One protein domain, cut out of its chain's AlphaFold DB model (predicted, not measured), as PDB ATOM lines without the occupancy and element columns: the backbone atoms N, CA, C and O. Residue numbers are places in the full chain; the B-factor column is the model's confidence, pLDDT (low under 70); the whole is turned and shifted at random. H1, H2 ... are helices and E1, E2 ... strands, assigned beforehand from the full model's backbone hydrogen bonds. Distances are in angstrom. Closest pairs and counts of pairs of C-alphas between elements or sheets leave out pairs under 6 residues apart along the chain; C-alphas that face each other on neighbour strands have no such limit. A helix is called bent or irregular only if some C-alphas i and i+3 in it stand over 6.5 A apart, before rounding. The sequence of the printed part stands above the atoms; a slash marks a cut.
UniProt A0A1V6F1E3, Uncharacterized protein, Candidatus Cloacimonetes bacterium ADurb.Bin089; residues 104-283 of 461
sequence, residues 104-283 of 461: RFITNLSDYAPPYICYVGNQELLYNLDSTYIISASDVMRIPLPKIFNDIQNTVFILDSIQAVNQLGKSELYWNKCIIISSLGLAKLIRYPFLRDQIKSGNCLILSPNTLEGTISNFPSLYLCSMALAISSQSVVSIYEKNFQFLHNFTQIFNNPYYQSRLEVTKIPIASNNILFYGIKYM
ATOM      1  N   ARG A 104     162.042 218.063 115.661       84.62
ATOM      2  CA  ARG A 104     162.422 216.708 115.253       84.62
ATOM      3  C   ARG A 104     161.215 215.785 115.072       84.62
ATOM      4  O   ARG A 104     161.230 214.953 114.171       84.62
ATOM      5  N   PHE A 105     160.125 215.958 115.828       83.81
ATOM      6  CA  PHE A 105     158.889 215.218 115.554       83.81
ATOM      7  C   PHE A 105     158.289 215.599 114.203       83.81
ATOM      8  O   PHE A 105     157.899 214.714 113.447       83.81
ATOM      9  N   ILE A 106     158.263 216.887 113.858       78.81
ATOM     10  CA  ILE A 106     157.748 217.354 112.565       78.81
ATOM     11  C   ILE A 106     158.619 216.822 111.421       78.81
ATOM     12  O   ILE A 106     158.092 216.254 110.465       78.81
ATOM     13  N   THR A 107     159.944 216.944 111.522       76.94
ATOM     14  CA  THR A 107     160.864 216.541 110.445       76.94
ATOM     15  C   THR A 107     160.904 215.024 110.249       76.94
ATOM     16  O   THR A 107     160.883 214.536 109.114       76.94
ATOM     17  N   ASN A 108     160.931 214.268 111.349       80.62
ATOM     18  CA  ASN A 108     161.157 212.825 111.319       80.62
ATOM     19  C   ASN A 108     159.853 212.034 111.143       80.62
ATOM     20  O   ASN A 108     159.840 211.021 110.437       80.62
ATOM     21  N   LEU A 109     158.741 212.504 111.725       75.50
ATOM     22  CA  LEU A 109     157.436 211.835 111.640       75.50
ATOM     23  C   LEU A 109     156.510 212.429 110.573       75.50
ATOM     24  O   LEU A 109     155.589 211.738 110.147       75.50
ATOM     25  N   SER A 110     156.758 213.646 110.074       76.31
ATOM     26  CA  SER A 110     155.959 214.269 109.006       76.31
ATOM     27  C   SER A 110     154.454 214.269 109.337       76.31
ATOM     28  O   SER A 110     154.050 214.794 110.374       76.31
ATOM     29  N   ASP A 111     153.612 213.645 108.502       71.88
ATOM     30  CA  ASP A 111     152.165 213.511 108.720       71.88
ATOM     31  C   ASP A 111     151.811 212.724 110.000       71.88
ATOM     32  O   ASP A 111     150.681 212.804 110.482       71.88
ATOM     33  N   TYR A 112     152.760 211.970 110.566       74.81
ATOM     34  CA  TYR A 112     152.603 211.227 111.817       74.81
ATOM     35  C   TYR A 112     153.081 212.007 113.049       74.81
ATOM     36  O   TYR A 112     153.092 211.447 114.140       74.81
ATOM     37  N   ALA A 113     153.498 213.269 112.912       81.44
ATOM     38  CA  ALA A 113     153.896 214.076 114.060       81.44
ATOM     39  C   ALA A 113     152.703 214.301 115.015       81.44
ATOM     40  O   ALA A 113     151.625 214.692 114.547       81.44
ATOM     41  N   PRO A 114     152.871 214.107 116.341       84.19
ATOM     42  CA  PRO A 114     151.798 214.327 117.308       84.19
ATOM     43  C   PRO A 114     151.223 215.745 117.205       84.19
ATOM     44  O   PRO A 114     151.980 216.703 117.344       84.19
ATOM     45  N   PRO A 115     149.909 215.936 116.997       84.69
ATOM     46  CA  PRO A 115     149.330 217.280 116.957       84.69
ATOM     47  C   PRO A 115     149.547 218.052 118.263       84.69
ATOM     48  O   PRO A 115     149.797 219.256 118.239       84.69
ATOM     49  N   TYR A 116     149.512 217.329 119.383       87.19
ATOM     50  CA  TYR A 116     149.879 217.804 120.707       87.19
ATOM     51  C   TYR A 116     150.653 216.729 121.474       87.19
ATOM     52  O   TYR A 116     150.589 215.539 121.148       87.19
ATOM     53  N   ILE A 117     151.373 217.162 122.504       88.31
ATOM     54  CA  ILE A 117     152.085 216.319 123.460       88.31
ATOM     55  C   ILE A 117     151.854 216.909 124.847       88.31
ATOM     56  O   ILE A 117     152.071 218.101 125.072       88.31
ATOM     57  N   CYS A 118     151.410 216.076 125.781       89.06
ATOM     58  CA  CYS A 118     151.421 216.425 127.194       89.06
ATOM     59  C   CYS A 118     152.811 216.127 127.757       89.06
ATOM     60  O   CYS A 118     153.410 215.106 127.405       89.06
ATOM     61  N   TYR A 119     153.302 216.965 128.662       92.69
ATOM     62  CA  TYR A 119     154.583 216.729 129.309       92.69
ATOM     63  C   TYR A 119     154.634 217.187 130.765       92.69
ATOM     64  O   TYR A 119     153.842 218.019 131.209       92.69
ATOM     65  N   VAL A 120     155.585 216.620 131.507       92.81
ATOM     66  CA  VAL A 120     155.973 217.045 132.856       92.81
ATOM     67  C   VAL A 120     157.474 216.815 133.051       92.81
ATOM     68  O   VAL A 120     158.007 215.801 132.597       92.81
ATOM     69  N   GLY A 121     158.154 217.741 133.726       93.69
ATOM     70  CA  GLY A 121     159.598 217.679 133.970       93.69
ATOM     71  C   GLY A 121     160.421 218.604 133.086       93.69
ATOM     72  O   GLY A 121     159.903 219.581 132.544       93.69
ATOM     73  N   ASN A 122     161.722 218.330 133.004       93.19
ATOM     74  CA  ASN A 122     162.688 219.252 132.416       93.19
ATOM     75  C   ASN A 122     162.680 219.190 130.883       93.19
ATOM     76  O   ASN A 122     163.263 218.289 130.280       93.19
ATOM     77  N   GLN A 123     162.042 220.171 130.246       91.12
ATOM     78  CA  GLN A 123     161.965 220.260 128.790       91.12
ATOM     79  C   GLN A 123     163.332 220.470 128.126       91.12
ATOM     80  O   GLN A 123     163.506 220.063 126.979       91.12
ATOM     81  N   GLU A 124     164.323 221.016 128.840       89.56
ATOM     82  CA  GLU A 124     165.658 221.239 128.282       89.56
ATOM     83  C   GLU A 124     166.355 219.944 127.863       89.56
ATOM     84  O   GLU A 124     167.235 219.961 127.006       89.56
ATOM     85  N   LEU A 125     165.910 218.804 128.405       90.56
ATOM     86  CA  LEU A 125     166.383 217.483 128.005       90.56
ATOM     87  C   LEU A 125     166.103 217.165 126.534       90.56
ATOM     88  O   LEU A 125     166.691 216.220 126.027       90.56
ATOM     89  N   LEU A 126     165.232 217.921 125.852       88.44
ATOM     90  CA  LEU A 126     164.983 217.790 124.414       88.44
ATOM     91  C   LEU A 126     165.997 218.535 123.537       88.44
ATOM     92  O   LEU A 126     166.088 218.246 122.340       88.44
ATOM     93  N   TYR A 127     166.762 219.470 124.103       82.00
ATOM     94  CA  TYR A 127     167.795 220.201 123.377       82.00
ATOM     95  C   TYR A 127     169.110 219.413 123.367       82.00
ATOM     96  O   TYR A 127     169.450 218.716 124.320       82.00
ATOM     97  N   ASN A 128     169.870 219.524 122.273       72.69
ATOM     98  CA  ASN A 128     171.172 218.862 122.096       72.69
ATOM     99  C   ASN A 128     171.141 217.317 122.213       72.69
ATOM    100  O   ASN A 128     172.126 216.685 122.596       72.69
ATOM    101  N   LEU A 129     170.012 216.689 121.855       82.06
ATOM    102  CA  LEU A 129     169.856 215.231 121.769       82.06
ATOM    103  C   LEU A 129     170.323 214.672 120.417       82.06
ATOM    104  O   LEU A 129     169.515 214.399 119.523       82.06
ATOM    105  N   ASP A 130     171.624 214.453 120.254       82.62
ATOM    106  CA  ASP A 130     172.132 213.819 119.030       82.62
ATOM    107  C   ASP A 130     172.028 212.295 119.057       82.62
ATOM    108  O   ASP A 130     171.574 211.693 118.077       82.62
ATOM    109  N   SER A 131     172.373 211.686 120.192       89.69
ATOM    110  CA  SER A 131     172.359 210.240 120.407       89.69
ATOM    111  C   SER A 131     171.537 209.857 121.635       89.69
ATOM    112  O   SER A 131     171.704 210.453 122.702       89.69
ATOM    113  N   THR A 132     170.694 208.834 121.498       93.69
ATOM    114  CA  THR A 132     169.867 208.294 122.591       93.69
ATOM    115  C   THR A 132     170.010 206.784 122.743       93.69
ATOM    116  O   THR A 132     170.318 206.070 121.788       93.69
ATOM    117  N   TYR A 133     169.729 206.277 123.942       94.12
ATOM    118  CA  TYR A 133     169.602 204.841 124.201       94.12
ATOM    119  C   TYR A 133     168.139 204.510 124.463       94.12
ATOM    120  O   TYR A 133     167.580 204.946 125.465       94.12
ATOM    121  N   ILE A 134     167.508 203.754 123.568       95.38
ATOM    122  CA  ILE A 134     166.081 203.436 123.647       95.38
ATOM    123  C   ILE A 134     165.899 202.039 124.231       95.38
ATOM    124  O   ILE A 134     166.444 201.056 123.720       95.38
ATOM    125  N   ILE A 135     165.079 201.945 125.276       93.88
ATOM    126  CA  ILE A 135     164.782 200.695 125.976       93.88
ATOM    127  C   ILE A 135     163.325 200.668 126.460       93.88
ATOM    128  O   ILE A 135     162.730 201.694 126.794       93.88
ATOM    129  N   SER A 136     162.721 199.479 126.515       93.12
ATOM    130  CA  SER A 136     161.438 199.302 127.201       93.12
ATOM    131  C   SER A 136     161.633 199.407 128.715       93.12
ATOM    132  O   SER A 136     162.477 198.715 129.285       93.12
ATOM    133  N   ALA A 137     160.800 200.195 129.398       92.06
ATOM    134  CA  ALA A 137     160.821 200.269 130.861       92.06
ATOM    135  C   ALA A 137     160.591 198.895 131.532       92.06
ATOM    136  O   ALA A 137     161.096 198.648 132.624       92.06
ATOM    137  N   SER A 138     159.904 197.961 130.861       91.06
ATOM    138  CA  SER A 138     159.717 196.580 131.334       91.06
ATOM    139  C   SER A 138     160.998 195.735 131.312       91.06
ATOM    140  O   SER A 138     161.087 194.744 132.039       91.06
ATOM    141  N   ASP A 139     161.989 196.117 130.501       91.31
ATOM    142  CA  ASP A 139     163.228 195.360 130.290       91.31
ATOM    143  C   ASP A 139     164.453 195.995 130.959       91.31
ATOM    144  O   ASP A 139     165.537 195.415 130.913       91.31
ATOM    145  N   VAL A 140     164.299 197.137 131.636       89.31
ATOM    146  CA  VAL A 140     165.416 197.889 132.244       89.31
ATOM    147  C   VAL A 140     166.264 197.058 133.215       89.31
ATOM    148  O   VAL A 140     167.481 197.210 133.282       89.31
ATOM    149  N   MET A 141     165.636 196.118 133.929       88.06
ATOM    150  CA  MET A 141     166.326 195.212 134.854       88.06
ATOM    151  C   MET A 141     167.004 194.029 134.150       88.06
ATOM    152  O   MET A 141     167.844 193.358 134.745       88.06
ATOM    153  N   ARG A 142     166.620 193.737 132.904       89.56
ATOM    154  CA  ARG A 142     167.130 192.612 132.102       89.56
ATOM    155  C   ARG A 142     168.273 193.024 131.185       89.56
ATOM    156  O   ARG A 142     169.108 192.192 130.855       89.56
ATOM    157  N   ILE A 143     168.303 194.291 130.789       87.50
ATOM    158  CA  ILE A 143     169.313 194.859 129.903       87.50
ATOM    159  C   ILE A 143     170.143 195.838 130.732       87.50
ATOM    160  O   ILE A 143     169.710 196.967 130.922       87.50
ATOM    161  N   PRO A 144     171.316 195.443 131.257       81.12
ATOM    162  CA  PRO A 144     172.141 196.313 132.085       81.12
ATOM    163  C   PRO A 144     172.977 197.247 131.203       81.12
ATOM    164  O   PRO A 144     174.193 197.082 131.128       81.12
ATOM    165  N   LEU A 145     172.348 198.216 130.525       81.38
ATOM    166  CA  LEU A 145     173.052 199.112 129.600       81.38
ATOM    167  C   LEU A 145     174.316 199.738 130.219       81.38
ATOM    168  O   LEU A 145     175.334 199.696 129.538       81.38
ATOM    169  N   PRO A 146     174.340 200.213 131.487       79.44
ATOM    170  CA  PRO A 146     175.541 200.812 132.082       79.44
ATOM    171  C   PRO A 146     176.738 199.862 132.205       79.44
ATOM    172  O   PRO A 146     177.856 200.307 132.433       79.44
ATOM    173  N   LYS A 147     176.520 198.544 132.094       79.50
ATOM    174  CA  LYS A 147     177.598 197.542 132.039       79.50
ATOM    175  C   LYS A 147     178.078 197.264 130.611       79.50
ATOM    176  O   LYS A 147     179.091 196.601 130.438       79.50
ATOM    177  N   ILE A 148     177.305 197.687 129.613       80.31
ATOM    178  CA  ILE A 148     177.507 197.395 128.188       80.31
ATOM    179  C   ILE A 148     178.069 198.621 127.468       80.31
ATOM    180  O   ILE A 148     178.961 198.487 126.636       80.31
ATOM    181  N   PHE A 149     177.567 199.809 127.801       80.31
ATOM    182  CA  PHE A 149     178.024 201.085 127.266       80.31
ATOM    183  C   PHE A 149     178.546 201.956 128.408       80.31
ATOM    184  O   PHE A 149     177.899 202.069 129.451       80.31
ATOM    185  N   ASN A 150     179.706 202.574 128.198       74.06
ATOM    186  CA  ASN A 150     180.259 203.554 129.131       74.06
ATOM    187  C   ASN A 150     179.494 204.879 129.012       74.06
ATOM    188  O   ASN A 150     179.048 205.232 127.921       74.06
ATOM    189  N   ASP A 151     179.366 205.604 130.124       71.19
ATOM    190  CA  ASP A 151     178.853 206.981 130.172       71.19
ATOM    191  C   ASP A 151     177.487 207.189 129.503       71.19
ATOM    192  O   ASP A 151     177.266 208.152 128.767       71.19
ATOM    193  N   ILE A 152     176.536 206.291 129.777       76.88
ATOM    194  CA  ILE A 152     175.174 206.420 129.255       76.88
ATOM    195  C   ILE A 152     174.546 207.729 129.727       76.88
ATOM    196  O   ILE A 152     174.319 207.953 130.918       76.88
ATOM    197  N   GLN A 153     174.198 208.555 128.749       81.06
ATOM    198  CA  GLN A 153     173.367 209.741 128.896       81.06
ATOM    199  C   GLN A 153     172.208 209.648 127.901       81.06
ATOM    200  O   GLN A 153     172.284 208.907 126.919       81.06
ATOM    201  N   ASN A 154     171.142 210.415 128.133       89.50
ATOM    202  CA  ASN A 154     170.017 210.535 127.201       89.50
ATOM    203  C   ASN A 154     169.289 209.195 126.984       89.50
ATOM    204  O   ASN A 154     169.042 208.759 125.853       89.50
ATOM    205  N   THR A 155     168.968 208.509 128.084       92.94
ATOM    206  CA  THR A 155     168.185 207.268 128.011       92.94
ATOM    207  C   THR A 155     166.722 207.601 127.754       92.94
ATOM    208  O   THR A 155     166.131 208.441 128.435       92.94
ATOM    209  N   VAL A 156     166.131 206.914 126.784       95.31
ATOM    210  CA  VAL A 156     164.734 207.056 126.389       95.31
ATOM    211  C   VAL A 156     163.987 205.780 126.753       95.31
ATOM    212  O   VAL A 156     164.218 204.711 126.183       95.31
ATOM    213  N   PHE A 157     163.056 205.895 127.691       94.94
ATOM    214  CA  PHE A 157     162.216 204.792 128.129       94.94
ATOM    215  C   PHE A 157     160.873 204.804 127.423       94.94
ATOM    216  O   PHE A 157     160.133 205.785 127.486       94.94
ATOM    217  N   ILE A 158     160.510 203.671 126.831       92.75
ATOM    218  CA  ILE A 158     159.144 203.440 126.362       92.75
ATOM    219  C   ILE A 158     158.362 202.792 127.499       92.75
ATOM    220  O   ILE A 158     158.703 201.696 127.959       92.75
ATOM    221  N   LEU A 159     157.323 203.485 127.965       91.19
ATOM    222  CA  LEU A 159     156.534 203.090 129.125       91.19
ATOM    223  C   LEU A 159     155.074 202.866 128.734       91.19
ATOM    224  O   LEU A 159     154.295 203.810 128.593       91.19
ATOM    225  N   ASP A 160     154.709 201.599 128.563       82.38
ATOM    226  CA  ASP A 160     153.430 201.189 127.984       82.38
ATOM    227  C   ASP A 160     152.416 200.622 128.996       82.38
ATOM    228  O   ASP A 160     151.247 200.419 128.662       82.38
ATOM    229  N   SER A 161     152.853 200.355 130.230       83.00
ATOM    230  CA  SER A 161     152.081 199.617 131.231       83.00
ATOM    231  C   SER A 161     152.467 199.990 132.663       83.00
ATOM    232  O   SER A 161     153.543 200.521 132.938       83.00
ATOM    233  N   ILE A 162     151.576 199.699 133.614       83.44
ATOM    234  CA  ILE A 162     151.805 199.962 135.046       83.44
ATOM    235  C   ILE A 162     152.936 199.075 135.579       83.44
ATOM    236  O   ILE A 162     153.739 199.500 136.405       83.44
ATOM    237  N   GLN A 163     153.011 197.835 135.096       85.62
ATOM    238  CA  GLN A 163     154.065 196.894 135.446       85.62
ATOM    239  C   GLN A 163     155.442 197.464 135.083       85.62
ATOM    240  O   GLN A 163     156.363 197.356 135.892       85.62
ATOM    241  N   ALA A 164     155.559 198.132 133.930       87.56
ATOM    242  CA  ALA A 164     156.785 198.795 133.497       87.56
ATOM    243  C   ALA A 164     157.215 199.929 134.447       87.56
ATOM    244  O   ALA A 164     158.398 200.051 134.751       87.56
ATOM    245  N   VAL A 165     156.263 200.709 134.986       89.75
ATOM    246  CA  VAL A 165     156.544 201.772 135.979       89.75
ATOM    247  C   VAL A 165     157.262 201.201 137.201       89.75
ATOM    248  O   VAL A 165     158.266 201.747 137.653       89.75
ATOM    249  N   ASN A 166     156.776 200.072 137.720       88.50
ATOM    250  CA  ASN A 166     157.352 199.446 138.910       88.50
ATOM    251  C   ASN A 166     158.753 198.865 138.662       88.50
ATOM    252  O   ASN A 166     159.528 198.746 139.609       88.50
ATOM    253  N   GLN A 167     159.077 198.470 137.426       88.50
ATOM    254  CA  GLN A 167     160.430 198.028 137.070       88.50
ATOM    255  C   GLN A 167     161.382 199.218 136.943       88.50
ATOM    256  O   GLN A 167     162.479 199.170 137.489       88.50
ATOM    257  N   LEU A 168     160.931 200.306 136.312       89.44
ATOM    258  CA  LEU A 168     161.698 201.546 136.177       89.44
ATOM    259  C   LEU A 168     162.075 202.156 137.536       89.44
ATOM    260  O   LEU A 168     163.193 202.616 137.729       89.44
ATOM    261  N   GLY A 169     161.179 202.094 138.523       85.69
ATOM    262  CA  GLY A 169     161.480 202.572 139.877       85.69
ATOM    263  C   GLY A 169     162.635 201.840 140.575       85.69
ATOM    264  O   GLY A 169     163.165 202.352 141.553       85.69
ATOM    265  N   LYS A 170     163.047 200.664 140.083       84.12
ATOM    266  CA  LYS A 170     164.160 199.873 140.639       84.12
ATOM    267  C   LYS A 170     165.500 200.146 139.949       84.12
ATOM    268  O   LYS A 170     166.502 199.541 140.319       84.12
ATOM    269  N   SER A 171     165.532 201.008 138.931       78.12
ATOM    270  CA  SER A 171     166.686 201.179 138.048       78.12
ATOM    271  C   SER A 171     167.424 202.499 138.303       78.12
ATOM    272  O   SER A 171     167.378 203.419 137.489       78.12
ATOM    273  N   GLU A 172     168.116 202.600 139.440       73.00
ATOM    274  CA  GLU A 172     168.780 203.837 139.895       73.00
ATOM    275  C   GLU A 172     169.845 204.377 138.921       73.00
ATOM    276  O   GLU A 172     170.038 205.584 138.812       73.00
ATOM    277  N   LEU A 173     170.488 203.495 138.151       70.25
ATOM    278  CA  LEU A 173     171.604 203.834 137.258       70.25
ATOM    279  C   LEU A 173     171.200 204.563 135.963       70.25
ATOM    280  O   LEU A 173     172.074 204.930 135.184       70.25
ATOM    281  N   TYR A 174     169.904 204.754 135.705       77.75
ATOM    282  CA  TYR A 174     169.407 205.278 134.425       77.75
ATOM    283  C   TYR A 174     168.830 206.690 134.493       77.75
ATOM    284  O   TYR A 174     168.352 207.215 133.489       77.75
ATOM    285  N   TRP A 175     168.853 207.314 135.669       82.62
ATOM    286  CA  TRP A 175     168.211 208.611 135.869       82.62
ATOM    287  C   TRP A 175     169.045 209.799 135.384       82.62
ATOM    288  O   TRP A 175     168.578 210.925 135.465       82.62
ATOM    289  N   ASN A 176     170.245 209.593 134.840       81.00
ATOM    290  CA  ASN A 176     171.029 210.686 134.267       81.00
ATOM    291  C   ASN A 176     170.465 211.105 132.893       81.00
ATOM    292  O   ASN A 176     170.613 210.365 131.919       81.00
ATOM    293  N   LYS A 177     169.820 212.283 132.820       85.19
ATOM    294  CA  LYS A 177     169.137 212.825 131.623       85.19
ATOM    295  C   LYS A 177     168.205 211.802 130.962       85.19
ATOM    296  O   LYS A 177     168.503 211.220 129.920       85.19
ATOM    297  N   CYS A 178     167.065 211.568 131.598       91.31
ATOM    298  CA  CYS A 178     166.100 210.546 131.223       91.31
ATOM    299  C   CYS A 178     164.866 211.151 130.539       91.31
ATOM    300  O   CYS A 178     164.220 212.050 131.077       91.31
ATOM    301  N   ILE A 179     164.459 210.579 129.406       95.69
ATOM    302  CA  ILE A 179     163.196 210.908 128.735       95.69
ATOM    303  C   ILE A 179     162.290 209.682 128.768       95.69
ATOM    304  O   ILE A 179     162.687 208.591 128.379       95.69
ATOM    305  N   ILE A 180     161.056 209.841 129.222       95.31
ATOM    306  CA  ILE A 180     160.058 208.774 129.255       95.31
ATOM    307  C   ILE A 180     158.977 209.110 128.236       95.31
ATOM    308  O   ILE A 180     158.338 210.149 128.337       95.31
ATOM    309  N   ILE A 181     158.726 208.217 127.283       93.62
ATOM    310  CA  ILE A 181     157.610 208.321 126.338       93.62
ATOM    311  C   ILE A 181     156.551 207.307 126.752       93.62
ATOM    312  O   ILE A 181     156.775 206.095 126.684       93.62
ATOM    313  N   SER A 182     155.400 207.799 127.214       90.12
ATOM    314  CA  SER A 182     154.407 206.964 127.885       90.12
ATOM    315  C   SER A 182     153.050 206.888 127.190       90.12
ATOM    316  O   SER A 182     152.500 207.905 126.767       90.12
ATOM    317  N   SER A 183     152.458 205.687 127.168       81.12
ATOM    318  CA  SER A 183     151.027 205.500 126.877       81.12
ATOM    319  C   SER A 183     150.134 205.808 128.084       81.12
ATOM    320  O   SER A 183     148.921 205.920 127.926       81.12
ATOM    321  N   LEU A 184     150.684 205.898 129.295       81.31
ATOM    322  CA  LEU A 184     149.904 206.156 130.497       81.31
ATOM    323  C   LEU A 184     149.680 207.657 130.668       81.31
ATOM    324  O   LEU A 184     150.573 208.466 130.421       81.31
ATOM    325  N   GLY A 185     148.498 208.021 131.162       79.50
ATOM    326  CA  GLY A 185     148.197 209.402 131.521       79.50
ATOM    327  C   GLY A 185     149.164 209.948 132.572       79.50
ATOM    328  O   GLY A 185     149.408 209.312 133.603       79.50
ATOM    329  N   LEU A 186     149.688 211.152 132.334       87.50
ATOM    330  CA  LEU A 186     150.726 211.758 133.178       87.50
ATOM    331  C   LEU A 186     150.281 211.947 134.632       87.50
ATOM    332  O   LEU A 186     151.063 211.699 135.545       87.50
ATOM    333  N   ALA A 187     149.004 212.254 134.866       83.38
ATOM    334  CA  ALA A 187     148.434 212.386 136.207       83.38
ATOM    335  C   ALA A 187     148.510 211.106 137.050       83.38
ATOM    336  O   ALA A 187     148.477 211.158 138.281       83.38
ATOM    337  N   LYS A 188     148.605 209.942 136.400       84.38
ATOM    338  CA  LYS A 188     148.853 208.665 137.069       84.38
ATOM    339  C   LYS A 188     150.334 208.487 137.387       84.38
ATOM    340  O   LYS A 188     150.662 208.010 138.468       84.38
ATOM    341  N   LEU A 189     151.213 208.876 136.466       88.19
ATOM    342  CA  LEU A 189     152.664 208.734 136.608       88.19
ATOM    343  C   LEU A 189     153.231 209.643 137.699       88.19
ATOM    344  O   LEU A 189     153.997 209.182 138.539       88.19
ATOM    345  N   ILE A 190     152.778 210.894 137.778       88.88
ATOM    346  CA  ILE A 190     153.236 211.841 138.806       88.88
ATOM    347  C   ILE A 190     152.800 211.458 140.231       88.88
ATOM    348  O   ILE A 190     153.213 212.096 141.189       88.88
ATOM    349  N   ARG A 191     151.982 210.412 140.420       89.12
ATOM    350  CA  ARG A 191     151.665 209.885 141.762       89.12
ATOM    351  C   ARG A 191     152.791 209.029 142.336       89.12
ATOM    352  O   ARG A 191     152.844 208.846 143.550       89.12
ATOM    353  N   TYR A 192     153.685 208.514 141.494       91.88
ATOM    354  CA  TYR A 192     154.804 207.693 141.934       91.88
ATOM    355  C   TYR A 192     155.906 208.588 142.529       91.88
ATOM    356  O   TYR A 192     156.403 209.468 141.824       91.88
ATOM    357  N   PRO A 193     156.302 208.396 143.807       91.81
ATOM    358  CA  PRO A 193     157.293 209.247 144.469       91.81
ATOM    359  C   PRO A 193     158.610 209.352 143.698       91.81
ATOM    360  O   PRO A 193     159.029 210.461 143.396       91.81
ATOM    361  N   PHE A 194     159.167 208.220 143.255       90.56
ATOM    362  CA  PHE A 194     160.438 208.213 142.530       90.56
ATOM    363  C   PHE A 194     160.391 209.046 141.238       90.56
ATOM    364  O   PHE A 194     161.339 209.762 140.953       90.56
ATOM    365  N   LEU A 195     159.285 209.025 140.478       92.88
ATOM    366  CA  LEU A 195     159.153 209.868 139.284       92.88
ATOM    367  C   LEU A 195     159.102 211.350 139.655       92.88
ATOM    368  O   LEU A 195     159.742 212.159 138.991       92.88
ATOM    369  N   ARG A 196     158.387 211.713 140.728       91.94
ATOM    370  CA  ARG A 196     158.357 213.102 141.209       91.94
ATOM    371  C   ARG A 196     159.732 213.587 141.632       91.94
ATOM    372  O   ARG A 196     160.074 214.723 141.325       91.94
ATOM    373  N   ASP A 197     160.504 212.748 142.309       91.81
ATOM    374  CA  ASP A 197     161.842 213.112 142.766       91.81
ATOM    375  C   ASP A 197     162.769 213.375 141.571       91.81
ATOM    376  O   ASP A 197     163.492 214.369 141.567       91.81
ATOM    377  N   GLN A 198     162.671 212.565 140.509       92.69
ATOM    378  CA  GLN A 198     163.467 212.744 139.286       92.69
ATOM    379  C   GLN A 198     163.004 213.917 138.411       92.69
ATOM    380  O   GLN A 198     163.810 214.572 137.753       92.69
ATOM    381  N   ILE A 199     161.703 214.210 138.409       92.62
ATOM    382  CA  ILE A 199     161.143 215.419 137.792       92.62
ATOM    383  C   ILE A 199     161.675 216.661 138.519       92.62
ATOM    384  O   ILE A 199     162.161 217.589 137.877       92.62
ATOM    385  N   LYS A 200     161.629 216.667 139.858       92.19
ATOM    386  CA  LYS A 200     162.088 217.791 140.690       92.19
ATOM    387  C   LYS A 200     163.592 218.019 140.617       92.19
ATOM    388  O   LYS A 200     164.022 219.162 140.696       92.19
ATOM    389  N   SER A 201     164.386 216.961 140.465       91.62
ATOM    390  CA  SER A 201     165.837 217.075 140.297       91.62
ATOM    391  C   SER A 201     166.254 217.574 138.908       91.62
ATOM    392  O   SER A 201     167.441 217.783 138.680       91.62
ATOM    393  N   GLY A 202     165.309 217.766 137.976       91.62
ATOM    394  CA  GLY A 202     165.585 218.220 136.610       91.62
ATOM    395  C   GLY A 202     166.136 217.130 135.685       91.62
ATOM    396  O   GLY A 202     166.481 217.406 134.537       91.62
ATOM    397  N   ASN A 203     166.189 215.890 136.168       90.25
ATOM    398  CA  ASN A 203     166.795 214.755 135.480       90.25
ATOM    399  C   ASN A 203     165.827 213.994 134.573       90.25
ATOM    400  O   ASN A 203     166.260 213.139 133.799       90.25
ATOM    401  N   CYS A 204     164.525 214.264 134.676       93.88
ATOM    402  CA  CYS A 204     163.502 213.531 133.950       93.88
ATOM    403  C   CYS A 204     162.547 214.453 133.193       93.88
ATOM    404  O   CYS A 204     162.070 215.457 133.727       93.88
ATOM    405  N   LEU A 205     162.221 214.049 131.969       95.25
ATOM    406  CA  LEU A 205     161.108 214.561 131.183       95.25
ATOM    407  C   LEU A 205     160.192 213.400 130.815       95.25
ATOM    408  O   LEU A 205     160.639 212.411 130.239       95.25
ATOM    409  N   ILE A 206     158.902 213.526 131.103       94.81
ATOM    410  CA  ILE A 206     157.899 212.553 130.680       94.81
ATOM    411  C   ILE A 206     157.042 213.194 129.598       94.81
ATOM    412  O   ILE A 206     156.411 214.218 129.839       94.81
ATOM    413  N   LEU A 207     157.002 212.566 128.427       93.56
ATOM    414  CA  LEU A 207     156.157 212.913 127.296       93.56
ATOM    415  C   LEU A 207     155.041 211.882 127.162       93.56
ATOM    416  O   LEU A 207     155.271 210.673 127.242       93.56
ATOM    417  N   SER A 208     153.828 212.344 126.890       87.94
ATOM    418  CA  SER A 208     152.727 211.464 126.528       87.94
ATOM    419  C   SER A 208     151.853 212.099 125.451       87.94
ATOM    420  O   SER A 208     151.410 213.237 125.617       87.94
ATOM    421  N   PRO A 209     151.543 211.371 124.365       76.81
ATOM    422  CA  PRO A 209     150.488 211.779 123.448       76.81
ATOM    423  C   PRO A 209     149.087 211.452 124.010       76.81
ATOM    424  O   PRO A 209     148.085 211.743 123.364       76.81
ATOM    425  N   ASN A 210     149.008 210.832 125.198       71.69
ATOM    426  CA  ASN A 210     147.771 210.455 125.873       71.69
ATOM    427  C   ASN A 210     147.430 211.387 127.037       71.69
ATOM    428  O   ASN A 210     148.220 212.207 127.508       71.69
ATOM    429  N   THR A 211     146.193 211.242 127.501       63.72
ATOM    430  CA  THR A 211     145.506 212.207 128.350       63.72
ATOM    431  C   THR A 211     145.447 211.772 129.820       63.72
ATOM    432  O   THR A 211     145.791 210.642 130.157       63.72
ATOM    433  N   LEU A 212     145.000 212.673 130.705       56.38
ATOM    434  CA  LEU A 212     145.003 212.599 132.177       56.38
ATOM    435  C   LEU A 212     144.476 211.259 132.743       56.38
ATOM    436  O   LEU A 212     145.031 210.735 133.709       56.38
ATOM    437  N   GLU A 213     143.438 210.688 132.124       54.84
ATOM    438  CA  GLU A 213     142.712 209.499 132.610       54.84
ATOM    439  C   GLU A 213     142.679 208.336 131.593       54.84
ATOM    440  O   GLU A 213     142.078 207.292 131.855       54.84
ATOM    441  N   GLY A 214     143.310 208.496 130.424       49.59
ATOM    442  CA  GLY A 214     143.167 207.575 129.298       49.59
ATOM    443  C   GLY A 214     143.681 206.159 129.586       49.59
ATOM    444  O   GLY A 214     144.876 205.942 129.768       49.59
ATOM    445  N   THR A 215     142.774 205.178 129.568       43.12
ATOM    446  CA  THR A 215     143.085 203.740 129.417       43.12
ATOM    447  C   THR A 215     143.028 203.284 127.956       43.12
ATOM    448  O   THR A 215     143.430 202.167 127.646       43.12
ATOM    449  N   ILE A 216     142.502 204.133 127.066       43.09
ATOM    450  CA  ILE A 216     142.342 203.884 125.633       43.09
ATOM    451  C   ILE A 216     143.358 204.778 124.933       43.09
ATOM    452  O   ILE A 216     143.225 205.999 124.935       43.09
ATOM    453  N   SER A 217     144.416 204.171 124.404       42.66
ATOM    454  CA  SER A 217     145.436 204.911 123.673       42.66
ATOM    455  C   SER A 217     144.922 205.225 122.272       42.66
ATOM    456  O   SER A 217     144.675 204.302 121.498       42.66
ATOM    457  N   ASN A 218     144.827 206.506 121.907       42.28
ATOM    458  CA  ASN A 218     144.667 206.891 120.495       42.28
ATOM    459  C   ASN A 218     145.940 206.582 119.682       42.28
ATOM    460  O   ASN A 218     145.919 206.603 118.453       42.28
ATOM    461  N   PHE A 219     147.041 206.268 120.374       51.31
ATOM    462  CA  PHE A 219     148.368 206.071 119.814       51.31
ATOM    463  C   PHE A 219     148.924 204.691 120.212       51.31
ATOM    464  O   PHE A 219     149.332 204.494 121.358       51.31
ATOM    465  N   PRO A 220     148.924 203.693 119.312       60.78
ATOM    466  CA  PRO A 220     149.423 202.348 119.605       60.78
ATOM    467  C   PRO A 220     150.861 202.362 120.142       60.78
ATOM    468  O   PRO A 220     151.610 203.303 119.899       60.78
ATOM    469  N   SER A 221     151.297 201.293 120.812       65.50
ATOM    470  CA  SER A 221     152.684 201.160 121.298       65.50
ATOM    471  C   SER A 221     153.734 201.377 120.189       65.50
ATOM    472  O   SER A 221     154.789 201.952 120.442       65.50
ATOM    473  N   LEU A 222     153.398 201.033 118.940       67.56
ATOM    474  CA  LEU A 222     154.165 201.349 117.729       67.56
ATOM    475  C   LEU A 222     154.452 202.855 117.553       67.56
ATOM    476  O   LEU A 222     155.541 203.251 117.133       67.56
ATOM    477  N   TYR A 223     153.482 203.706 117.884       75.31
ATOM    478  CA  TYR A 223     153.605 205.157 117.791       75.31
ATOM    479  C   TYR A 223     154.582 205.711 118.831       75.31
ATOM    480  O   TYR A 223     155.396 206.569 118.505       75.31
ATOM    481  N   LEU A 224     154.582 205.164 120.053       82.50
ATOM    482  CA  LEU A 224     155.566 205.536 121.076       82.50
ATOM    483  C   LEU A 224     156.990 205.182 120.641       82.50
ATOM    484  O   LEU A 224     157.893 205.995 120.811       82.50
ATOM    485  N   CYS A 225     157.186 204.006 120.036       85.62
ATOM    486  CA  CYS A 225     158.479 203.624 119.463       85.62
ATOM    487  C   CYS A 225     158.916 204.597 118.358       85.62
ATOM    488  O   CYS A 225     160.080 204.986 118.297       85.62
ATOM    489  N   SER A 226     157.974 205.033 117.518       85.44
ATOM    490  CA  SER A 226     158.235 206.013 116.458       85.44
ATOM    491  C   SER A 226     158.640 207.375 117.034       85.44
ATOM    492  O   SER A 226     159.609 207.975 116.575       85.44
ATOM    493  N   MET A 227     157.954 207.838 118.084       89.12
ATOM    494  CA  MET A 227     158.336 209.049 118.818       89.12
ATOM    495  C   MET A 227     159.722 208.907 119.464       89.12
ATOM    496  O   MET A 227     160.529 209.824 119.370       89.12
ATOM    497  N   ALA A 228     160.027 207.761 120.079       93.75
ATOM    498  CA  ALA A 228     161.321 207.519 120.720       93.75
ATOM    499  C   ALA A 228     162.492 207.596 119.741       93.75
ATOM    500  O   ALA A 228     163.536 208.133 120.088       93.75
ATOM    501  N   LEU A 229     162.307 207.101 118.516       92.75
ATOM    502  CA  LEU A 229     163.291 207.285 117.454       92.75
ATOM    503  C   LEU A 229     163.381 208.757 117.048       92.75
ATOM    504  O   LEU A 229     164.469 209.312 116.946       92.75
ATOM    505  N   ALA A 230     162.237 209.408 116.846       90.25
ATOM    506  CA  ALA A 230     162.179 210.737 116.257       90.25
ATOM    507  C   ALA A 230     162.836 211.848 117.088       90.25
ATOM    508  O   ALA A 230     163.172 212.873 116.504       90.25
ATOM    509  N   ILE A 231     163.030 211.686 118.400       90.44
ATOM    510  CA  ILE A 231     163.609 212.738 119.257       90.44
ATOM    511  C   ILE A 231     165.122 212.940 119.097       90.44
ATOM    512  O   ILE A 231     165.626 213.957 119.564       90.44
ATOM    513  N   SER A 232     165.846 212.045 118.417       90.00
ATOM    514  CA  SER A 232     167.291 212.188 118.184       90.00
ATOM    515  C   SER A 232     167.700 211.853 116.749       90.00
ATOM    516  O   SER A 232     166.910 211.357 115.949       90.00
ATOM    517  N   SER A 233     168.935 212.201 116.378       86.75
ATOM    518  CA  SER A 233     169.477 211.913 115.036       86.75
ATOM    519  C   SER A 233     169.905 210.454 114.929       86.75
ATOM    520  O   SER A 233     169.824 209.840 113.863       86.75
ATOM    521  N   GLN A 234     170.407 209.930 116.044       93.06
ATOM    522  CA  GLN A 234     170.917 208.583 116.197       93.06
ATOM    523  C   GLN A 234     170.353 207.966 117.475       93.06
ATOM    524  O   GLN A 234     170.143 208.662 118.473       93.06
ATOM    525  N   SER A 235     170.129 206.659 117.458       95.19
ATOM    526  CA  SER A 235     169.678 205.918 118.631       95.19
ATOM    527  C   SER A 235     170.280 204.524 118.663       95.19
ATOM    528  O   SER A 235     170.447 203.889 117.626       95.19
ATOM    529  N   VAL A 236     170.528 204.005 119.860       95.19
ATOM    530  CA  VAL A 236     170.764 202.578 120.084       95.19
ATOM    531  C   VAL A 236     169.510 201.985 120.710       95.19
ATOM    532  O   VAL A 236     169.182 202.280 121.857       95.19
ATOM    533  N   VAL A 237     168.797 201.149 119.962       95.94
ATOM    534  CA  VAL A 237     167.624 200.422 120.456       95.94
ATOM    535  C   VAL A 237     168.078 199.093 121.039       95.94
ATOM    536  O   VAL A 237     168.706 198.289 120.348       95.94
ATOM    537  N   SER A 238     167.726 198.852 122.299       95.19
ATOM    538  CA  SER A 238     168.067 197.628 123.022       95.19
ATOM    539  C   SER A 238     166.801 196.838 123.338       95.19
ATOM    540  O   SER A 238     165.898 197.339 124.010       95.19
ATOM    541  N   ILE A 239     166.719 195.607 122.835       94.69
ATOM    542  CA  ILE A 239     165.509 194.776 122.872       94.69
ATOM    543  C   ILE A 239     165.824 193.454 123.562       94.69
ATOM    544  O   ILE A 239     166.692 192.714 123.110       94.69
ATOM    545  N   TYR A 240     165.087 193.117 124.618       94.50
ATOM    546  CA  TYR A 240     165.118 191.772 125.183       94.50
ATOM    547  C   TYR A 240     164.291 190.845 124.289       94.50
ATOM    548  O   TYR A 240     163.102 191.081 124.090       94.50
ATOM    549  N   GLU A 241     164.888 189.781 123.755       91.94
ATOM    550  CA  GLU A 241     164.275 188.936 122.714       91.94
ATOM    551  C   GLU A 241     162.943 188.306 123.135       91.94
ATOM    552  O   GLU A 241     162.076 188.070 122.297       91.94
ATOM    553  N   LYS A 242     162.741 188.070 124.440       93.12
ATOM    554  CA  LYS A 242     161.474 187.521 124.956       93.12
ATOM    555  C   LYS A 242     160.400 188.583 125.203       93.12
ATOM    556  O   LYS A 242     159.285 188.231 125.584       93.12
ATOM    557  N   ASN A 243     160.698 189.868 125.012       91.19
ATOM    558  CA  ASN A 243     159.681 190.912 124.946       91.19
ATOM    559  C   ASN A 243     159.117 190.980 123.518       91.19
ATOM    560  O   ASN A 243     159.446 191.868 122.728       91.19
ATOM    561  N   PHE A 244     158.265 190.006 123.187       87.75
ATOM    562  CA  PHE A 244     157.730 189.830 121.835       87.75
ATOM    563  C   PHE A 244     156.987 191.063 121.317       87.75
ATOM    564  O   PHE A 244     157.096 191.371 120.135       87.75
ATOM    565  N   GLN A 245     156.277 191.799 122.178       83.38
ATOM    566  CA  GLN A 245     155.557 193.008 121.768       83.38
ATOM    567  C   GLN A 245     156.518 194.122 121.340       83.38
ATOM    568  O   GLN A 245     156.321 194.745 120.297       83.38
ATOM    569  N   PHE A 246     157.567 194.372 122.127       87.69
ATOM    570  CA  PHE A 246     158.548 195.414 121.827       87.69
ATOM    571  C   PHE A 246     159.369 195.069 120.581       87.69
ATOM    572  O   PHE A 246     159.543 195.911 119.698       87.69
ATOM    573  N   LEU A 247     159.785 193.803 120.465       89.06
ATOM    574  CA  LEU A 247     160.443 193.276 119.272       89.06
ATOM    575  C   LEU A 247     159.548 193.399 118.032       89.06
ATOM    576  O   LEU A 247     160.009 193.841 116.978       89.06
ATOM    577  N   HIS A 248     158.264 193.053 118.156       81.69
ATOM    578  CA  HIS A 248     157.297 193.156 117.067       81.69
ATOM    579  C   HIS A 248     157.121 194.603 116.595       81.69
ATOM    580  O   HIS A 248     157.171 194.853 115.394       81.69
ATOM    581  N   ASN A 249     157.005 195.564 117.518       80.75
ATOM    582  CA  ASN A 249     156.872 196.981 117.177       80.75
ATOM    583  C   ASN A 249     158.070 197.498 116.368       80.75
ATOM    584  O   ASN A 249     157.884 198.111 115.320       80.75
ATOM    585  N   PHE A 250     159.304 197.238 116.814       86.44
ATOM    586  CA  PHE A 250     160.488 197.676 116.067       86.44
ATOM    587  C   PHE A 250     160.647 196.936 114.740       86.44
ATOM    588  O   PHE A 250     160.983 197.561 113.740       86.44
ATOM    589  N   THR A 251     160.304 195.648 114.688       83.31
ATOM    590  CA  THR A 251     160.265 194.896 113.425       83.31
ATOM    591  C   THR A 251     159.276 195.523 112.436       83.31
ATOM    592  O   THR A 251     159.598 195.677 111.262       83.31
ATOM    593  N   GLN A 252     158.093 195.943 112.898       77.06
ATOM    594  CA  GLN A 252     157.128 196.657 112.059       77.06
ATOM    595  C   GLN A 252     157.665 198.010 111.578       77.06
ATOM    596  O   GLN A 252     157.489 198.331 110.407       77.06
ATOM    597  N   ILE A 253     158.335 198.785 112.439       79.38
ATOM    598  CA  ILE A 253     158.965 200.057 112.043       79.38
ATOM    599  C   ILE A 253     160.022 199.807 110.968       79.38
ATOM    600  O   ILE A 253     159.962 200.421 109.909       79.38
ATOM    601  N   PHE A 254     160.952 198.881 111.198       85.06
ATOM    602  CA  PHE A 254     162.064 198.615 110.281       85.06
ATOM    603  C   PHE A 254     161.607 198.047 108.929       85.06
ATOM    604  O   PHE A 254     162.281 198.244 107.920       85.06
ATOM    605  N   ASN A 255     160.449 197.384 108.887       77.12
ATOM    606  CA  ASN A 255     159.866 196.838 107.659       77.12
ATOM    607  C   ASN A 255     158.873 197.782 106.967       77.12
ATOM    608  O   ASN A 255     158.381 197.465 105.885       77.12
ATOM    609  N   ASN A 256     158.540 198.925 107.568       71.06
ATOM    610  CA  ASN A 256     157.591 199.862 106.983       71.06
ATOM    611  C   ASN A 256     158.296 200.744 105.928       71.06
ATOM    612  O   ASN A 256     159.276 201.416 106.267       71.06
ATOM    613  N   PRO A 257     157.783 200.826 104.683       68.19
ATOM    614  CA  PRO A 257     158.390 201.619 103.608       68.19
ATOM    615  C   PRO A 257     158.632 203.095 103.964       68.19
ATOM    616  O   PRO A 257     159.622 203.692 103.535       68.19
ATOM    617  N   TYR A 258     157.751 203.684 104.783       66.94
ATOM    618  CA  TYR A 258     157.911 205.052 105.272       66.94
ATOM    619  C   TYR A 258     159.218 205.218 106.057       66.94
ATOM    620  O   TYR A 258     159.937 206.191 105.849       66.94
ATOM    621  N   TYR A 259     159.555 204.259 106.921       72.75
ATOM    622  CA  TYR A 259     160.761 204.308 107.745       72.75
ATOM    623  C   TYR A 259     161.995 203.774 107.019       72.75
ATOM    624  O   TYR A 259     163.070 204.324 107.217       72.75
ATOM    625  N   GLN A 260     161.872 202.787 106.130       78.69
ATOM    626  CA  GLN A 260     163.008 202.277 105.340       78.69
ATOM    627  C   GLN A 260     163.659 203.353 104.464       78.69
ATOM    628  O   GLN A 260     164.871 203.360 104.278       78.69
ATOM    629  N   SER A 261     162.864 204.297 103.958       75.19
ATOM    630  CA  SER A 261     163.378 205.447 103.201       75.19
ATOM    631  C   SER A 261     164.000 206.545 104.073       75.19
ATOM    632  O   SER A 261     164.578 207.487 103.538       75.19
ATOM    633  N   ARG A 262     163.889 206.440 105.403       79.81
ATOM    634  CA  ARG A 262     164.266 207.489 106.367       79.81
ATOM    635  C   ARG A 262     165.238 207.030 107.445       79.81
ATOM    636  O   ARG A 262     165.827 207.881 108.099       79.81
ATOM    637  N   LEU A 263     165.395 205.730 107.661       86.75
ATOM    638  CA  LEU A 263     166.224 205.151 108.710       86.75
ATOM    639  C   LEU A 263     167.283 204.243 108.099       86.75
ATOM    640  O   LEU A 263     166.974 203.320 107.352       86.75
ATOM    641  N   GLU A 264     168.524 204.465 108.498       93.94
ATOM    642  CA  GLU A 264     169.584 203.478 108.390       93.94
ATOM    643  C   GLU A 264     169.554 202.625 109.665       93.94
ATOM    644  O   GLU A 264     169.643 203.151 110.778       93.94
ATOM    645  N   VAL A 265     169.377 201.312 109.505       95.00
ATOM    646  CA  VAL A 265     169.259 200.352 110.611       95.00
ATOM    647  C   VAL A 265     170.416 199.367 110.539       95.00
ATOM    648  O   VAL A 265     170.564 198.634 109.564       95.00
ATOM    649  N   THR A 266     171.216 199.316 111.598       96.00
ATOM    650  CA  THR A 266     172.380 198.433 111.715       96.00
ATOM    651  C   THR A 266     172.234 197.544 112.941       96.00
ATOM    652  O   THR A 266     171.935 198.017 114.033       96.00
ATOM    653  N   LYS A 267     172.429 196.231 112.790       93.94
ATOM    654  CA  LYS A 267     172.494 195.328 113.944       93.94
ATOM    655  C   LYS A 267     173.889 195.420 114.565       93.94
ATOM    656  O   LYS A 267     174.876 195.208 113.867       93.94
ATOM    657  N   ILE A 268     173.969 195.708 115.861       91.12
ATOM    658  CA  ILE A 268     175.240 195.830 116.582       91.12
ATOM    659  C   ILE A 268     175.612 194.443 117.139       91.12
ATOM    660  O   ILE A 268     174.836 193.872 117.910       91.12
ATOM    661  N   PRO A 269     176.769 193.865 116.764       86.56
ATOM    662  CA  PRO A 269     177.142 192.502 117.135       86.56
ATOM    663  C   PRO A 269     177.735 192.439 118.553       86.56
ATOM    664  O   PRO A 269     178.915 192.154 118.735       86.56
ATOM    665  N   ILE A 270     176.917 192.706 119.572       84.19
ATOM    666  CA  ILE A 270     177.304 192.558 120.983       84.19
ATOM    667  C   ILE A 270     176.877 191.173 121.471       84.19
ATOM    668  O   ILE A 270     175.688 190.845 121.477       84.19
ATOM    669  N   ALA A 271     177.845 190.364 121.912       76.12
ATOM    670  CA  ALA A 271     177.578 189.069 122.527       76.12
ATOM    671  C   ALA A 271     176.806 189.269 123.840       76.12
ATOM    672  O   ALA A 271     177.352 189.717 124.846       76.12
ATOM    673  N   SER A 272     175.512 188.968 123.817       74.88
ATOM    674  CA  SER A 272     174.625 189.134 124.962       74.88
ATOM    675  C   SER A 272     173.513 188.091 124.911       74.88
ATOM    676  O   SER A 272     172.953 187.803 123.855       74.88
ATOM    677  N   ASN A 273     173.214 187.472 126.053       80.50
ATOM    678  CA  ASN A 273     172.191 186.432 126.117       80.50
ATOM    679  C   ASN A 273     170.796 187.051 125.960       80.50
ATOM    680  O   ASN A 273     170.308 187.707 126.880       80.50
ATOM    681  N   ASN A 274     170.127 186.760 124.841       89.62
ATOM    682  CA  ASN A 274     168.754 187.178 124.529       89.62
ATOM    683  C   ASN A 274     168.551 188.704 124.438       89.62
ATOM    684  O   ASN A 274     167.463 189.186 124.768       89.62
ATOM    685  N   ILE A 275     169.570 189.478 124.053       93.62
ATOM    686  CA  ILE A 275     169.438 190.927 123.847       93.62
ATOM    687  C   ILE A 275     169.890 191.274 122.430       93.62
ATOM    688  O   ILE A 275     170.960 190.877 121.976       93.62
ATOM    689  N   LEU A 276     169.064 192.048 121.733       94.38
ATOM    690  CA  LEU A 276     169.352 192.579 120.412       94.38
ATOM    691  C   LEU A 276     169.642 194.072 120.517       94.38
ATOM    692  O   LEU A 276     168.877 194.817 121.131       94.38
ATOM    693  N   PHE A 277     170.718 194.500 119.864       94.81
ATOM    694  CA  PHE A 277     171.101 195.900 119.754       94.81
ATOM    695  C   PHE A 277     171.000 196.354 118.302       94.81
ATOM    696  O   PHE A 277     171.567 195.722 117.405       94.81
ATOM    697  N   TYR A 278     170.300 197.461 118.080       95.88
ATOM    698  CA  TYR A 278     170.179 198.095 116.772       95.88
ATOM    699  C   TYR A 278     170.642 199.546 116.849       95.88
ATOM    700  O   TYR A 278     170.086 200.332 117.611       95.88
ATOM    701  N   GLY A 279     171.640 199.906 116.048       95.88
ATOM    702  CA  GLY A 279     171.995 201.291 115.779       95.88
ATOM    703  C   GLY A 279     171.066 201.849 114.708       95.88
ATOM    704  O   GLY A 279     170.962 201.280 113.620       95.88
ATOM    705  N   ILE A 280     170.387 202.942 115.025       95.62
ATOM    706  CA  ILE A 280     169.442 203.633 114.154       95.62
ATOM    707  C   ILE A 280     169.983 205.021 113.863       95.62
ATOM    708  O   ILE A 280     170.412 205.724 114.776       95.62
ATOM    709  N   LYS A 281     169.923 205.438 112.603       93.50
ATOM    710  CA  LYS A 281     170.284 206.788 112.181       93.50
ATOM    711  C   LYS A 281     169.234 207.323 111.221       93.50
ATOM    712  O   LYS A 281     168.911 206.669 110.233       93.50
ATOM    713  N   TYR A 282     168.715 208.516 111.494       84.00
ATOM    714  CA  TYR A 282     167.857 209.200 110.533       84.00
ATOM    715  C   TYR A 282     168.684 209.626 109.322       84.00
ATOM    716  O   TYR A 282     169.645 210.395 109.425       84.00
ATOM    717  N   MET A 283     168.302 209.115 108.159       76.19
ATOM    718  CA  MET A 283     168.823 209.554 106.879       76.19
ATOM    719  C   MET A 283     168.257 210.944 106.605       76.19
ATOM    720  O   MET A 283     167.039 211.141 106.591       76.19
TER     721      MET A 283
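This is residues 104 to 283 of the 461 residues of an uncharacterized protein of Candidatus Cloacimonetes bacterium ADurb.Bin089 (UniProt A0A1V6F1E3). One strongly twisted sheet of eight strands runs through the domain and curls round helix H7, with H8 packed on H7 over the same face. H6 stands up at the E1 and E5 end, and H1 packs on H7. The 180 printed residues hold, in order, H1 E1 H2 E2 H3 E3 H4 E4 H5 H6 E5 H7 E6 H8 H9 E7 E8. The mixed sheet runs E1 E5 E4 E3 E2 E6 E8 E7; the class is mixed, helices and strands. The whole is compact, with a radius of gyration of the C-alphas of 15.1 A and spans of 38 by 38 by 31 A.

Start at H1, residues 104 to 112, irregular, with C-alphas 108 and 111 9.4 A apart. Edge strand E1, residues 116 to 121, is antiparallel to E5, residues 204 to 208; N 118 and O 208 are 2.8 A apart. H2, residues 123 to 126, is on the sheet at a height of 8.0 A. E2, residues 131 to 136, E3, residues 155 to 159, E4, residues 178 to 182, and E5 are parallel neighbours in turn; N 156 and O 133 are 2.8 A apart, N 179 and O 155 2.9 A, N 205 and O 178 3.0 A. They form right-handed strand-helix-strand units, parallel neighbours joined through helices: H3, residues 145 to 148, then H4, residues 162 to 168, then H5, residues 186 to 189, with H6, residues 193 to 200. H3 is only just not on the sheet, with 4 pairs of C-alphas within 10 A; H4 and H5 only graze it. H6 stands up from it at 62 degrees. H7, residues 221 to 230, touches H1, closest C-alphas Asn 108 and Ala 230, 5.5 A. E6, residues 234 to 240, is parallel to E2, N 134 to O 236 2.8 A, and antiparallel to E8, residues 275 to 282, N 237 to O 278 2.8 A. H8, residues 244 to 255, touches H7 with residues 249 to 253 alone, closest C-alphas Leu 222 and Asn 249, 5.2 A, at a steep tilt of 55 degrees. H9, residues 257 to 260, is only just not on the sheet, with 4 pairs within 10 A. Edge strand E7, residues 263 to 268, makes a hairpin with E8; N 266 and O 279 are 2.8 A apart. E6, H8, H9 and E7 form a split right-handed unit, with E8 between the strands. Every O i to N i+4 pair is within hydrogen-bond range in H4, H6, H7 and H8, and 3 of 5 in H1; H2, H3, H5 and H9 are too short for one.

Find C-alpha 104 at (162.422, 216.708, 115.253), where H1 begins. From C-alpha 221 at (152.684, 201.160, 121.298), H7 runs 14.4 A; H8 runs 16.0 A, E6 19.9 A. E8 runs 22.7 A, to C-alpha 282 at (167.857, 209.200, 110.533).

The C-alphas of Pro 193 and Ser 261 are farthest apart, 41.9 A. The printed part has no cut; the one long link is residues 209 to 220. Look for pLDDT under 70 at residues 211 to 222 and 257 to 258.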